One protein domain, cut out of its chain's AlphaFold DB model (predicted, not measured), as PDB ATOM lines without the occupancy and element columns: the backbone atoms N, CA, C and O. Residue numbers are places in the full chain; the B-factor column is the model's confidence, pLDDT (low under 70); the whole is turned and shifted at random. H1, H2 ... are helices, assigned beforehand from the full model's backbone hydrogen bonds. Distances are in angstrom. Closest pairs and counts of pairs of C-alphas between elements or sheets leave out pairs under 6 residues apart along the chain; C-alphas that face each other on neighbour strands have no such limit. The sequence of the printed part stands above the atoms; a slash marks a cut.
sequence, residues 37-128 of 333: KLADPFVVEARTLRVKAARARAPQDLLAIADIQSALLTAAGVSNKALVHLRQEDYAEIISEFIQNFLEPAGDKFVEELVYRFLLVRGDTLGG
ATOM      1  N   LYS A  37      48.036  80.485  19.229       93.50
ATOM      2  CA  LYS A  37      47.032  80.577  20.308       93.50
ATOM      3  C   LYS A  37      47.303  81.747  21.256       93.50
ATOM      4  O   LYS A  37      46.398  82.483  21.631       93.50
ATOM      5  N   LEU A  38      48.564  81.941  21.642       94.00
ATOM      6  CA  LEU A  38      48.966  83.036  22.523       94.00
ATOM      7  C   LEU A  38      48.870  84.412  21.856       94.00
ATOM      8  O   LEU A  38      48.874  85.413  22.575       94.00
ATOM      9  N   ALA A  39      48.805  84.480  20.523       95.56
ATOM     10  CA  ALA A  39      48.664  85.726  19.779       95.56
ATOM     11  C   ALA A  39      47.233  86.289  19.833       95.56
ATOM     12  O   ALA A  39      47.075  87.508  19.750       95.56
ATOM     13  N   ASP A  40      46.211  85.446  20.022       96.50
ATOM     14  CA  ASP A  40      44.798  85.854  19.960       96.50
ATOM     15  C   ASP A  40      44.463  87.063  20.854       96.50
ATOM     16  O   ASP A  40      43.895  88.036  20.341       96.50
ATOM     17  N   PRO A  41      44.863  87.107  22.145       96.62
ATOM     18  CA  PRO A  41      44.590  88.269  22.989       96.62
ATOM     19  C   PRO A  41      45.233  89.557  22.461       96.62
ATOM     20  O   PRO A  41      44.617  90.616  22.525       96.62
ATOM     21  N   PHE A  42      46.433  89.481  21.877       96.56
ATOM     22  CA  PHE A  42      47.125  90.651  21.324       96.56
ATOM     23  C   PHE A  42      46.438  91.174  20.059       96.56
ATOM     24  O   PHE A  42      46.339  92.385  19.858       96.56
ATOM     25  N   VAL A  43      45.918  90.273  19.221       97.88
ATOM     26  CA  VAL A  43      45.128  90.652  18.042       97.88
ATOM     27  C   VAL A  43      43.820  91.327  18.469       97.88
ATOM     28  O   VAL A  43      43.420  92.330  17.874       97.88
ATOM     29  N   VAL A  44      43.163  90.828  19.519       98.12
ATOM     30  CA  VAL A  44      41.952  91.449  20.085       98.12
ATOM     31  C   VAL A  44      42.258  92.810  20.724       98.12
ATOM     32  O   VAL A  44      41.505  93.760  20.493       98.12
ATOM     33  N   GLU A  45      43.371  92.950  21.454       97.69
ATOM     34  CA  GLU A  45      43.854  94.242  21.969       97.69
ATOM     35  C   GLU A  45      44.044  95.250  20.830       97.69
ATOM     36  O   GLU A  45      43.519  96.358  20.898       97.69
ATOM     37  N   ALA A  46      44.715  94.856  19.744       98.31
ATOM     38  CA  ALA A  46      44.961  95.725  18.593       98.31
ATOM     39  C   ALA A  46      43.667  96.139  17.870       98.31
ATOM     40  O   ALA A  46      43.494  97.305  17.510       98.31
ATOM     41  N   ARG A  47      42.712  95.215  17.702       98.44
ATOM     42  CA  ARG A  47      41.380  95.532  17.152       98.44
ATOM     43  C   ARG A  47      40.627  96.518  18.042       98.44
ATOM     44  O   ARG A  47      39.997  97.441  17.531       98.44
ATOM     45  N   THR A  48      40.721  96.339  19.356       98.38
ATOM     46  CA  THR A  48      40.101  97.226  20.345       98.38
ATOM     47  C   THR A  48      40.739  98.611  20.322       98.38
ATOM     48  O   THR A  48      40.023  99.611  20.281       98.38
ATOM     49  N   LEU A  49      42.073  98.680  20.262       98.56
ATOM     50  CA  LEU A  49      42.825  99.922  20.104       98.56
ATOM     51  C   LEU A  49      42.382 100.674  18.851       98.56
ATOM     52  O   LEU A  49      42.047 101.849  18.945       98.56
ATOM     53  N   ARG A  50      42.294  99.988  17.707       98.50
ATOM     54  CA  ARG A  50      41.836 100.583  16.445       98.50
ATOM     55  C   ARG A  50      40.462 101.243  16.585       98.50
ATOM     56  O   ARG A  50      40.285 102.374  16.151       98.50
ATOM     57  N   VAL A  51      39.492 100.554  17.196       98.31
ATOM     58  CA  VAL A  51      38.122 101.077  17.381       98.31
ATOM     59  C   VAL A  51      38.101 102.300  18.302       98.31
ATOM     60  O   VAL A  51      37.355 103.244  18.049       98.31
ATOM     61  N   LYS A  52      38.914 102.302  19.362       98.25
ATOM     62  CA  LYS A  52      39.016 103.440  20.285       98.25
ATOM     63  C   LYS A  52      39.709 104.637  19.634       98.25
ATOM     64  O   LYS A  52      39.185 105.745  19.696       98.25
ATOM     65  N   ALA A  53      40.839 104.398  18.974       97.88
ATOM     66  CA  ALA A  53      41.649 105.419  18.318       97.88
ATOM     67  C   ALA A  53      40.939 106.058  17.115       97.88
ATOM     68  O   ALA A  53      41.113 107.245  16.881       97.88
ATOM     69  N   ALA A  54      40.061 105.330  16.415       96.75
ATOM     70  CA  ALA A  54      39.268 105.864  15.301       96.75
ATOM     71  C   ALA A  54      38.295 107.001  15.687       96.75
ATOM     72  O   ALA A  54      37.663 107.591  14.815       96.75
ATOM     73  N   ARG A  55      38.144 107.308  16.983       95.50
ATOM     74  CA  ARG A  55      37.384 108.473  17.465       95.50
ATOM     75  C   ARG A  55      38.160 109.788  17.320       95.50
ATOM     76  O   ARG A  55      37.534 110.846  17.324       95.50
ATOM     77  N   ALA A  56      39.487 109.720  17.227       97.19
ATOM     78  CA  ALA A  56      40.357 110.865  16.988       97.19
ATOM     79  C   ALA A  56      40.216 111.350  15.539       97.19
ATOM     80  O   ALA A  56      40.132 110.535  14.619       97.19
ATOM     81  N   ARG A  57      40.197 112.670  15.330       96.00
ATOM     82  CA  ARG A  57      40.174 113.276  13.988       96.00
ATOM     83  C   ARG A  57      41.577 113.641  13.517       96.00
ATOM     84  O   ARG A  57      41.826 113.639  12.318       96.00
ATOM     85  N   ALA A  58      42.472 113.921  14.458       97.06
ATOM     86  CA  ALA A  58      43.887 114.164  14.241       97.06
ATOM     87  C   ALA A  58      44.739 113.366  15.249       97.06
ATOM     88  O   ALA A  58      44.241 113.000  16.319       97.06
ATOM     89  N   PRO A  59      46.028 113.119  14.960       97.62
ATOM     90  CA  PRO A  59      46.928 112.399  15.861       97.62
ATOM     91  C   PRO A  59      46.972 112.944  17.294       97.62
ATOM     92  O   PRO A  59      46.992 112.167  18.246       97.62
ATOM     93  N   GLN A  60      46.927 114.264  17.477       97.00
ATOM     94  CA  GLN A  60      46.978 114.892  18.800       97.00
ATOM     95  C   GLN A  60      45.715 114.623  19.627       97.00
ATOM     96  O   GLN A  60      45.791 114.576  20.855       97.00
ATOM     97  N   ASP A  61      44.572 114.357  18.985       97.19
ATOM     98  CA  ASP A  61      43.329 114.018  19.687       97.19
ATOM     99  C   ASP A  61      43.457 112.693  20.460       97.19
ATOM    100  O   ASP A  61      42.719 112.460  21.420       97.19
ATOM    101  N   LEU A  62      44.414 111.827  20.092       97.19
ATOM    102  CA  LEU A  62      44.689 110.574  20.802       97.19
ATOM    103  C   LEU A  62      45.095 110.810  22.264       97.19
ATOM    104  O   LEU A  62      44.808 109.967  23.116       97.19
ATOM    105  N   LEU A  63      45.707 111.957  22.580       94.81
ATOM    106  CA  LEU A  63      46.086 112.327  23.948       94.81
ATOM    107  C   LEU A  63      44.868 112.512  24.863       94.81
ATOM    108  O   LEU A  63      44.950 112.246  26.060       94.81
ATOM    109  N   ALA A  64      43.722 112.913  24.310       95.25
ATOM    110  CA  ALA A  64      42.486 113.091  25.072       95.25
ATOM    111  C   ALA A  64      41.764 111.761  25.364       95.25
ATOM    112  O   ALA A  64      40.831 111.712  26.169       95.25
ATOM    113  N   ILE A  65      42.180 110.663  24.726       95.81
ATOM    114  CA  ILE A  65      41.562 109.348  24.880       95.81
ATOM    115  C   ILE A  65      42.251 108.610  26.039       95.81
ATOM    116  O   ILE A  65      43.256 107.915  25.875       95.81
ATOM    117  N   ALA A  66      41.715 108.768  27.251       93.25
ATOM    118  CA  ALA A  66      42.327 108.237  28.474       93.25
ATOM    119  C   ALA A  66      42.531 106.705  28.458       93.25
ATOM    120  O   ALA A  66      43.493 106.191  29.024       93.25
ATOM    121  N   ASP A  67      41.656 105.959  27.783       94.44
ATOM    122  CA  ASP A  67      41.652 104.495  27.794       94.44
ATOM    123  C   ASP A  67      42.624 103.839  26.795       94.44
ATOM    124  O   ASP A  67      42.661 102.606  26.711       94.44
ATOM    125  N   ILE A  68      43.423 104.635  26.066       96.50
ATOM    126  CA  ILE A  68      44.480 104.149  25.160       96.50
ATOM    127  C   ILE A  68      45.891 104.630  25.528       96.50
ATOM    128  O   ILE A  68      46.837 104.267  24.835       96.50
ATOM    129  N   GLN A  69      46.078 105.381  26.617       93.50
ATOM    130  CA  GLN A  69      47.388 105.968  26.963       93.50
ATOM    131  C   GLN A  69      48.503 104.917  27.105       93.50
ATOM    132  O   GLN A  69      49.597 105.076  26.572       93.50
ATOM    133  N   SER A  70      48.207 103.773  27.731       93.44
ATOM    134  CA  SER A  70      49.159 102.653  27.818       93.44
ATOM    135  C   SER A  70      49.502 102.053  26.444       93.44
ATOM    136  O   SER A  70      50.634 101.621  26.213       93.44
ATOM    137  N   ALA A  71      48.544 102.046  25.516       96.44
ATOM    138  CA  ALA A  71      48.756 101.555  24.162       96.44
ATOM    139  C   ALA A  71      49.580 102.537  23.317       96.44
ATOM    140  O   ALA A  71      50.419 102.079  22.546       96.44
ATOM    141  N   LEU A  72      49.409 103.853  23.507       97.00
ATOM    142  CA  LEU A  72      50.262 104.879  22.893       97.00
ATOM    143  C   LEU A  72      51.716 104.710  23.329       97.00
ATOM    144  O   LEU A  72      52.604 104.645  22.488       97.00
ATOM    145  N   LEU A  73      51.946 104.534  24.632       95.75
ATOM    146  CA  LEU A  73      53.284 104.320  25.177       95.75
ATOM    147  C   LEU A  73      53.918 103.021  24.649       95.75
ATOM    148  O   LEU A  73      55.088 102.995  24.273       95.75
ATOM    149  N   THR A  74      53.122 101.950  24.540       96.56
ATOM    150  CA  THR A  74      53.569 100.690  23.923       96.56
ATOM    151  C   THR A  74      53.928 100.893  22.448       96.56
ATOM    152  O   THR A  74      54.983 100.445  22.014       96.56
ATOM    153  N   ALA A  75      53.085 101.575  21.668       97.62
ATOM    154  CA  ALA A  75      53.328 101.839  20.249       97.62
ATOM    155  C   ALA A  75      54.535 102.762  20.011       97.62
ATOM    156  O   ALA A  75      55.232 102.605  19.010       97.62
ATOM    157  N   ALA A  76      54.825 103.651  20.961       96.81
ATOM    158  CA  ALA A  76      56.022 104.483  20.982       96.81
ATOM    159  C   ALA A  76      57.320 103.695  21.266       96.81
ATOM    160  O   ALA A  76      58.399 104.276  21.290       96.81
ATOM    161  N   GLY A  77      57.244 102.372  21.468       94.81
ATOM    162  CA  GLY A  77      58.414 101.508  21.655       94.81
ATOM    163  C   GLY A  77      58.750 101.195  23.111       94.81
ATOM    164  O   GLY A  77      59.735 100.504  23.378       94.81
ATOM    165  N   VAL A  78      57.942 101.648  24.071       93.25
ATOM    166  CA  VAL A  78      58.220 101.409  25.489       93.25
ATOM    167  C   VAL A  78      57.731 100.022  25.895       93.25
ATOM    168  O   VAL A  78      56.535  99.751  26.007       93.25
ATOM    169  N   SER A  79      58.682  99.121  26.139       88.12
ATOM    170  CA  SER A  79      58.385  97.788  26.668       88.12
ATOM    171  C   SER A  79      57.969  97.839  28.142       88.12
ATOM    172  O   SER A  79      58.381  98.723  28.893       88.12
ATOM    173  N   ASN A  80      57.261  96.807  28.614       83.19
ATOM    174  CA  ASN A  80      56.925  96.668  30.037       83.19
ATOM    175  C   ASN A  80      58.161  96.696  30.961       83.19
ATOM    176  O   ASN A  80      58.052  97.105  32.111       83.19
ATOM    177  N   LYS A  81      59.330  96.255  30.472       84.25
ATOM    178  CA  LYS A  81      60.589  96.293  31.234       84.25
ATOM    179  C   LYS A  81      61.134  97.718  31.350       84.25
ATOM    180  O   LYS A  81      61.643  98.081  32.401       84.25
ATOM    181  N   ALA A  82      60.999  98.516  30.291       87.31
ATOM    182  CA  ALA A  82      61.444  99.907  30.278       87.31
ATOM    183  C   ALA A  82      60.603 100.790  31.213       87.31
ATOM    184  O   ALA A  82      61.157 101.677  31.851       87.31
ATOM    185  N   LEU A  83      59.302 100.502  31.378       85.31
ATOM    186  CA  LEU A  83      58.401 101.277  32.249       85.31
ATOM    187  C   LEU A  83      58.909 101.441  33.687       85.31
ATOM    188  O   LEU A  83      58.659 102.471  34.298       85.31
ATOM    189  N   VAL A  84      59.632 100.450  34.218       86.56
ATOM    190  CA  VAL A  84      60.166 100.470  35.594       86.56
ATOM    191  C   VAL A  84      61.299 101.494  35.763       86.56
ATOM    192  O   VAL A  84      61.620 101.885  36.881       86.56
ATOM    193  N   HIS A  85      61.906 101.937  34.662       88.25
ATOM    194  CA  HIS A  85      63.027 102.877  34.651       88.25
ATOM    195  C   HIS A  85      62.621 104.309  34.285       88.25
ATOM    196  O   HIS A  85      63.471 105.194  34.314       88.25
ATOM    197  N   LEU A  86      61.348 104.528  33.953       88.38
ATOM    198  CA  LEU A  86      60.828 105.792  33.444       88.38
ATOM    199  C   LEU A  86      59.889 106.448  34.460       88.38
ATOM    200  O   LEU A  86      59.143 105.772  35.174       88.38
ATOM    201  N   ARG A  87      59.914 107.776  34.505       88.38
ATOM    202  CA  ARG A  87      59.007 108.617  35.286       88.38
ATOM    203  C   ARG A  87      57.791 108.999  34.450       88.38
ATOM    204  O   ARG A  87      57.774 108.868  33.231       88.38
ATOM    205  N   GLN A  88      56.763 109.511  35.119       81.88
ATOM    206  CA  GLN A  88      55.533 109.939  34.454       81.88
ATOM    207  C   GLN A  88      55.764 111.088  33.456       81.88
ATOM    208  O   GLN A  88      55.073 111.156  32.444       81.88
ATOM    209  N   GLU A  89      56.737 111.959  33.725       85.00
ATOM    210  CA  GLU A  89      57.141 113.056  32.835       85.00
ATOM    211  C   GLU A  89      57.698 112.523  31.504       85.00
ATOM    212  O   GLU A  89      57.271 112.973  30.442       85.00
ATOM    213  N   ASP A  90      58.525 111.472  31.561       88.69
ATOM    214  CA  ASP A  90      59.104 110.818  30.380       88.69
ATOM    215  C   ASP A  90      58.013 110.242  29.457       88.69
ATOM    216  O   ASP A  90      58.180 110.171  28.242       88.69
ATOM    217  N   TYR A  91      56.859 109.839  30.004       89.88
ATOM    218  CA  TYR A  91      55.767 109.278  29.199       89.88
ATOM    219  C   TYR A  91      55.160 110.313  28.256       89.88
ATOM    220  O   TYR A  91      54.833 109.983  27.116       89.88
ATOM    221  N   ALA A  92      54.991 111.548  28.730       88.50
ATOM    222  CA  ALA A  92      54.405 112.616  27.930       88.50
ATOM    223  C   ALA A  92      55.336 113.006  26.775       88.50
ATOM    224  O   ALA A  92      54.871 113.148  25.645       88.50
ATOM    225  N   GLU A  93      56.638 113.110  27.049       92.56
ATOM    226  CA  GLU A  93      57.664 113.401  26.045       92.56
ATOM    227  C   GLU A  93      57.712 112.309  24.971       92.56
ATOM    228  O   GLU A  93      57.520 112.600  23.792       92.56
ATOM    229  N   ILE A  94      57.829 111.041  25.379       95.38
ATOM    230  CA  ILE A  94      57.887 109.898  24.459       95.38
ATOM    231  C   ILE A  94      56.640 109.828  23.569       95.38
ATOM    232  O   ILE A  94      56.746 109.607  22.363       95.38
ATOM    233  N   ILE A  95      55.443 110.007  24.140       95.69
ATOM    234  CA  ILE A  95      54.200 109.973  23.356       95.69
ATOM    235  C   ILE A  95      54.128 111.177  22.409       95.69
ATOM    236  O   ILE A  95      53.699 111.017  21.267       95.69
ATOM    237  N   SER A  96      54.553 112.363  22.849       94.69
ATOM    238  CA  SER A  96      54.568 113.561  22.006       94.69
ATOM    239  C   SER A  96      55.507 113.392  20.813       94.69
ATOM    240  O   SER A  96      55.094 113.622  19.678       94.69
ATOM    241  N   GLU A  97      56.739 112.933  21.040       96.44
ATOM    242  CA  GLU A  97      57.686 112.633  19.962       96.44
ATOM    243  C   GLU A  97      57.155 111.545  19.031       96.44
ATOM    244  O   GLU A  97      57.302 111.632  17.811       96.44
ATOM    245  N   PHE A  98      56.505 110.522  19.589       98.12
ATOM    246  CA  PHE A  98      55.900 109.459  18.804       98.12
ATOM    247  C   PHE A  98      54.797 109.984  17.872       98.12
ATOM    248  O   PHE A  98      54.752 109.628  16.690       98.12
ATOM    249  N   ILE A  99      53.929 110.860  18.382       98.06
ATOM    250  CA  ILE A  99      52.877 111.499  17.592       98.06
ATOM    251  C   ILE A  99      53.496 112.342  16.472       98.06
ATOM    252  O   ILE A  99      53.173 112.114  15.307       98.06
ATOM    253  N   GLN A 100      54.421 113.243  16.810       98.12
ATOM    254  CA  GLN A 100      55.017 114.195  15.866       98.12
ATOM    255  C   GLN A 100      55.821 113.517  14.757       98.12
ATOM    256  O   GLN A 100      55.731 113.895  13.593       98.12
ATOM    257  N   ASN A 101      56.597 112.490  15.101       98.12
ATOM    258  CA  ASN A 101      57.541 111.891  14.161       98.12
ATOM    259  C   ASN A 101      56.957 110.725  13.358       98.12
ATOM    260  O   ASN A 101      57.546 110.335  12.349       98.12
ATOM    261  N   PHE A 102      55.827 110.145  13.782       98.19
ATOM    262  CA  PHE A 102      55.282 108.945  13.138       98.19
ATOM    263  C   PHE A 102      53.787 109.016  12.846       98.19
ATOM    264  O   PHE A 102      53.379 108.649  11.746       98.19
ATOM    265  N   LEU A 103      52.963 109.502  13.780       98.50
ATOM    266  CA  LEU A 103      51.514 109.539  13.564       98.50
ATOM    267  C   LEU A 103      51.085 110.732  12.699       98.50
ATOM    268  O   LEU A 103      50.249 110.559  11.818       98.50
ATOM    269  N   GLU A 104      51.672 111.915  12.890       98.25
ATOM    270  CA  GLU A 104      51.429 113.083  12.030       98.25
ATOM    271  C   GLU A 104      51.872 112.848  10.576       98.25
ATOM    272  O   GLU A 104      51.052 113.063   9.677       98.25
ATOM    273  N   PRO A 105      53.082 112.318  10.295       98.44
ATOM    274  CA  PRO A 105      53.498 112.029   8.922       98.44
ATOM    275  C   PRO A 105      52.659 110.946   8.232       98.44
ATOM    276  O   PRO A 105      52.621 110.898   7.004       98.44
ATOM    277  N   ALA A 106      51.971 110.086   8.992       97.94
ATOM    278  CA  ALA A 106      51.084 109.060   8.445       97.94
ATOM    279  C   ALA A 106      49.746 109.619   7.913       97.94
ATOM    280  O   ALA A 106      49.008 108.888   7.243       97.94
ATOM    281  N   GLY A 107      49.426 110.893   8.185       97.25
ATOM    282  CA  GLY A 107      48.215 111.560   7.700       97.25
ATOM    283  C   GLY A 107      46.946 110.781   8.051       97.25
ATOM    284  O   GLY A 107      46.790 110.302   9.171       97.25
ATOM    285  N   ASP A 108      46.063 110.572   7.072       96.69
ATOM    286  CA  ASP A 108      44.787 109.854   7.253       96.69
ATOM    287  C   ASP A 108      44.947 108.401   7.744       96.69
ATOM    288  O   ASP A 108      43.983 107.782   8.197       96.69
ATOM    289  N   LYS A 109      46.162 107.841   7.680       98.19
ATOM    290  CA  LYS A 109      46.479 106.481   8.136       98.19
ATOM    291  C   LYS A 109      47.077 106.429   9.541       98.19
ATOM    292  O   LYS A 109      47.520 105.362   9.961       98.19
ATOM    293  N   PHE A 110      47.071 107.524  10.303       98.50
ATOM    294  CA  PHE A 110      47.692 107.568  11.634       98.50
ATOM    295  C   PHE A 110      47.167 106.492  12.603       98.50
ATOM    296  O   PHE A 110      47.922 105.963  13.418       98.50
ATOM    297  N   VAL A 111      45.890 106.105  12.494       98.50
ATOM    298  CA  VAL A 111      45.316 105.011  13.296       98.50
ATOM    299  C   VAL A 111      45.893 103.649  12.890       98.50
ATOM    300  O   VAL A 111      46.121 102.802  13.754       98.50
ATOM    301  N   GLU A 112      46.145 103.418  11.598       98.50
ATOM    302  CA  GLU A 112      46.803 102.192  11.124       98.50
ATOM    303  C   GLU A 112      48.259 102.146  11.590       98.50
ATOM    304  O   GLU A 112      48.684 101.132  12.143       98.50
ATOM    305  N   GLU A 113      48.986 103.259  11.454       98.69
ATOM    306  CA  GLU A 113      50.378 103.388  11.900       98.69
ATOM    307  C   GLU A 113      50.513 103.111  13.406       98.69
ATOM    308  O   GLU A 113      51.369 102.329  13.833       98.69
ATOM    309  N   LEU A 114      49.602 103.669  14.213       98.69
ATOM    310  CA  LEU A 114      49.504 103.388  15.646       98.69
ATOM    311  C   LEU A 114      49.346 101.884  15.919       98.69
ATOM    312  O   LEU A 114      50.062 101.319  16.748       98.69
ATOM    313  N   VAL A 115      48.412 101.224  15.228       98.69
ATOM    314  CA  VAL A 115      48.116  99.799  15.437       98.69
ATOM    315  C   VAL A 115      49.270  98.906  14.975       98.69
ATOM    316  O   VAL A 115      49.587  97.931  15.662       98.69
ATOM    317  N   TYR A 116      49.927  99.224  13.858       98.56
ATOM    318  CA  TYR A 116      51.077  98.460  13.370       98.56
ATOM    319  C   TYR A 116      52.249  98.521  14.338       98.56
ATOM    320  O   TYR A 116      52.811  97.481  14.683       98.56
ATOM    321  N   ARG A 117      52.576  99.710  14.844       98.31
ATOM    322  CA  ARG A 117      53.657  99.865  15.822       98.31
ATOM    323  C   ARG A 117      53.328  99.219  17.154       98.31
ATOM    324  O   ARG A 117      54.174  98.528  17.719       98.31
ATOM    325  N   PHE A 118      52.081  99.346  17.606       98.25
ATOM    326  CA  PHE A 118      51.594  98.616  18.772       98.25
ATOM    327  C   PHE A 118      51.816  97.104  18.618       98.25
ATOM    328  O   PHE A 118      52.418  96.477  19.490       98.25
ATOM    329  N   LEU A 119      51.386  96.512  17.497       98.00
ATOM    330  CA  LEU A 119      51.559  95.080  17.230       98.00
ATOM    331  C   LEU A 119      53.031  94.671  17.111       98.00
ATOM    332  O   LEU A 119      53.398  93.613  17.621       98.00
ATOM    333  N   LEU A 120      53.876  95.497  16.488       97.12
ATOM    334  CA  LEU A 120      55.306  95.226  16.343       97.12
ATOM    335  C   LEU A 120      55.994  95.117  17.712       97.12
ATOM    336  O   LEU A 120      56.709  94.148  17.970       97.12
ATOM    337  N   VAL A 121      55.700  96.045  18.625       95.38
ATOM    338  CA  VAL A 121      56.233  96.025  19.997       95.38
ATOM    339  C   VAL A 121      55.629  94.875  20.813       95.38
ATOM    340  O   VAL A 121      56.333  94.176  21.551       95.38
ATOM    341  N   ARG A 122      54.329  94.590  20.646       95.25
ATOM    342  CA  ARG A 122      53.688  93.410  21.253       95.25
ATOM    343  C   ARG A 122      54.261  92.089  20.731       95.25
ATOM    344  O   ARG A 122      54.246  91.106  21.475       95.25
ATOM    345  N   GLY A 123      54.820  92.063  19.521       94.88
ATOM    346  CA  GLY A 123      55.523  90.912  18.957       94.88
ATOM    347  C   GLY A 123      56.681  90.428  19.835       94.88
ATOM    348  O   GLY A 123      56.808  89.223  20.065       94.88
ATOM    349  N   ASP A 124      57.464  91.346  20.411       92.06
ATOM    350  CA  ASP A 124      58.533  90.990  21.356       92.06
ATOM    351  C   ASP A 124      57.969  90.457  22.685       92.06
ATOM    352  O   ASP A 124      58.449  89.462  23.233       92.06
ATOM    353  N   THR A 125      56.856  91.028  23.161       92.62
ATOM    354  CA  THR A 125      56.153  90.520  24.355       92.62
ATOM    355  C   THR A 125      55.665  89.082  24.150       92.62
ATOM    356  O   THR A 125      55.844  88.234  25.029       92.62
ATOM    357  N   LEU A 126      55.078  88.779  22.988       93.00
ATOM    358  CA  LEU A 126      54.671  87.424  22.612       93.00
ATOM    359  C   LEU A 126      55.882  86.480  22.531       93.00
ATOM    360  O   LEU A 126      55.829  85.373  23.069       93.00
ATOM    361  N   GLY A 127      56.985  86.930  21.926       90.19
ATOM    362  CA  GLY A 127      58.245  86.185  21.889       90.19
ATOM    363  C   GLY A 127      58.756  85.833  23.288       90.19
ATOM    364  O   GLY A 127      59.071  84.676  23.565       90.19
ATOM    365  N   GLY A 128      58.757  86.800  24.211       89.06
ATOM    366  CA  GLY A 128      59.097  86.580  25.618       89.06
ATOM    367  C   GLY A 128      58.190  85.558  26.313       89.06
ATOM    368  O   GLY A 128      58.687  84.698  27.041       89.06
TER     369      GLY A 128
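AT A GLANCE: This is residues 37 to 128 of the 333 residues of the protein "Type-2 restriction enzyme BsoBI" of Chloroflexi bacterium ADurb.Bin222 (UniProt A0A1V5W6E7). Two long helices, H1 and H6, lie side by side and run opposite ways, and H5 makes a V with H6, the two joined by a tight link at residues 104 to 106. The short H3 packs between the arms of this V and also on H1, in the core; H2 packs on the H6-linked end of H5, while H4, a single turn, lies away from the other helices. The printed part has 92 residues with six named helices, H1 to H6 along the chain, and no named strand; its class is all helix. It is compact, with a radius of gyration of the C-alphas of 12.6 A, and spans 34 by 29 by 22 A.

HOW THE PARTS SIT: H6, residues 107 to 128, is the longest helix. H1, residues 37 to 53, touches it at a shallow tilt of 25 degrees, opposite ways; the closest C-alphas, Ala 46 and Val 115, are 6.0 A apart. H3, residues 66 to 75, touches H6 residues 114 to 122 alone, with the C-alphas of Ala 75 and Phe 118 closest at 3.9 A; their steep tilt of 67 degrees is only just short of about perpendicular. H3 also touches H1 residues 49 to 53 alone, closest at the C-alphas of Leu 49 and Ile 68, 6.8 A. H5, residues 88 to 103, touches H6 at a steep tilt of 56 degrees, opposite ways, through residues 102 to 103 of H5 and 110 to 114 of H6; the closest C-alphas, Leu 103 and Phe 110, are 4.7 A apart. H5 residues 91 to 95 alone touch H3, closest at the C-alphas of Leu 73 and Ile 95, 6.0 A. H2, residues 59 to 64, only just touches H5, with 3 pairs of C-alphas within 8 A, the closest being Pro 59 and Leu 103 at 5.9 A. H4, residues 82 to 85, touches no helix. O i to N i+4 pairs are within hydrogen-bond range in 11 of 13 for H1, 0 of 2 for H2, where 3 of 3 O i to N i+3 pairs are, 4 of 6 for H3, 11 of 12 for H5 and 14 of 18 for H6; H4 is too short for such a pair.

IN THESE COORDINATES: H6 is 32.6 A long, H1 25.5 A, H5 21.3 A and H3 15.2 A. H1 begins at C-alpha 37 (47.032, 80.577, 20.308), and H6 ends at C-alpha 128 (59.097, 86.580, 25.618).

THE WHOLE: The C-alphas of Lys 37 and Glu 89 are the two farthest apart, 36.2 A. The printed part has no cut, no link is long, and no printed residue is under 70 in pLDDT.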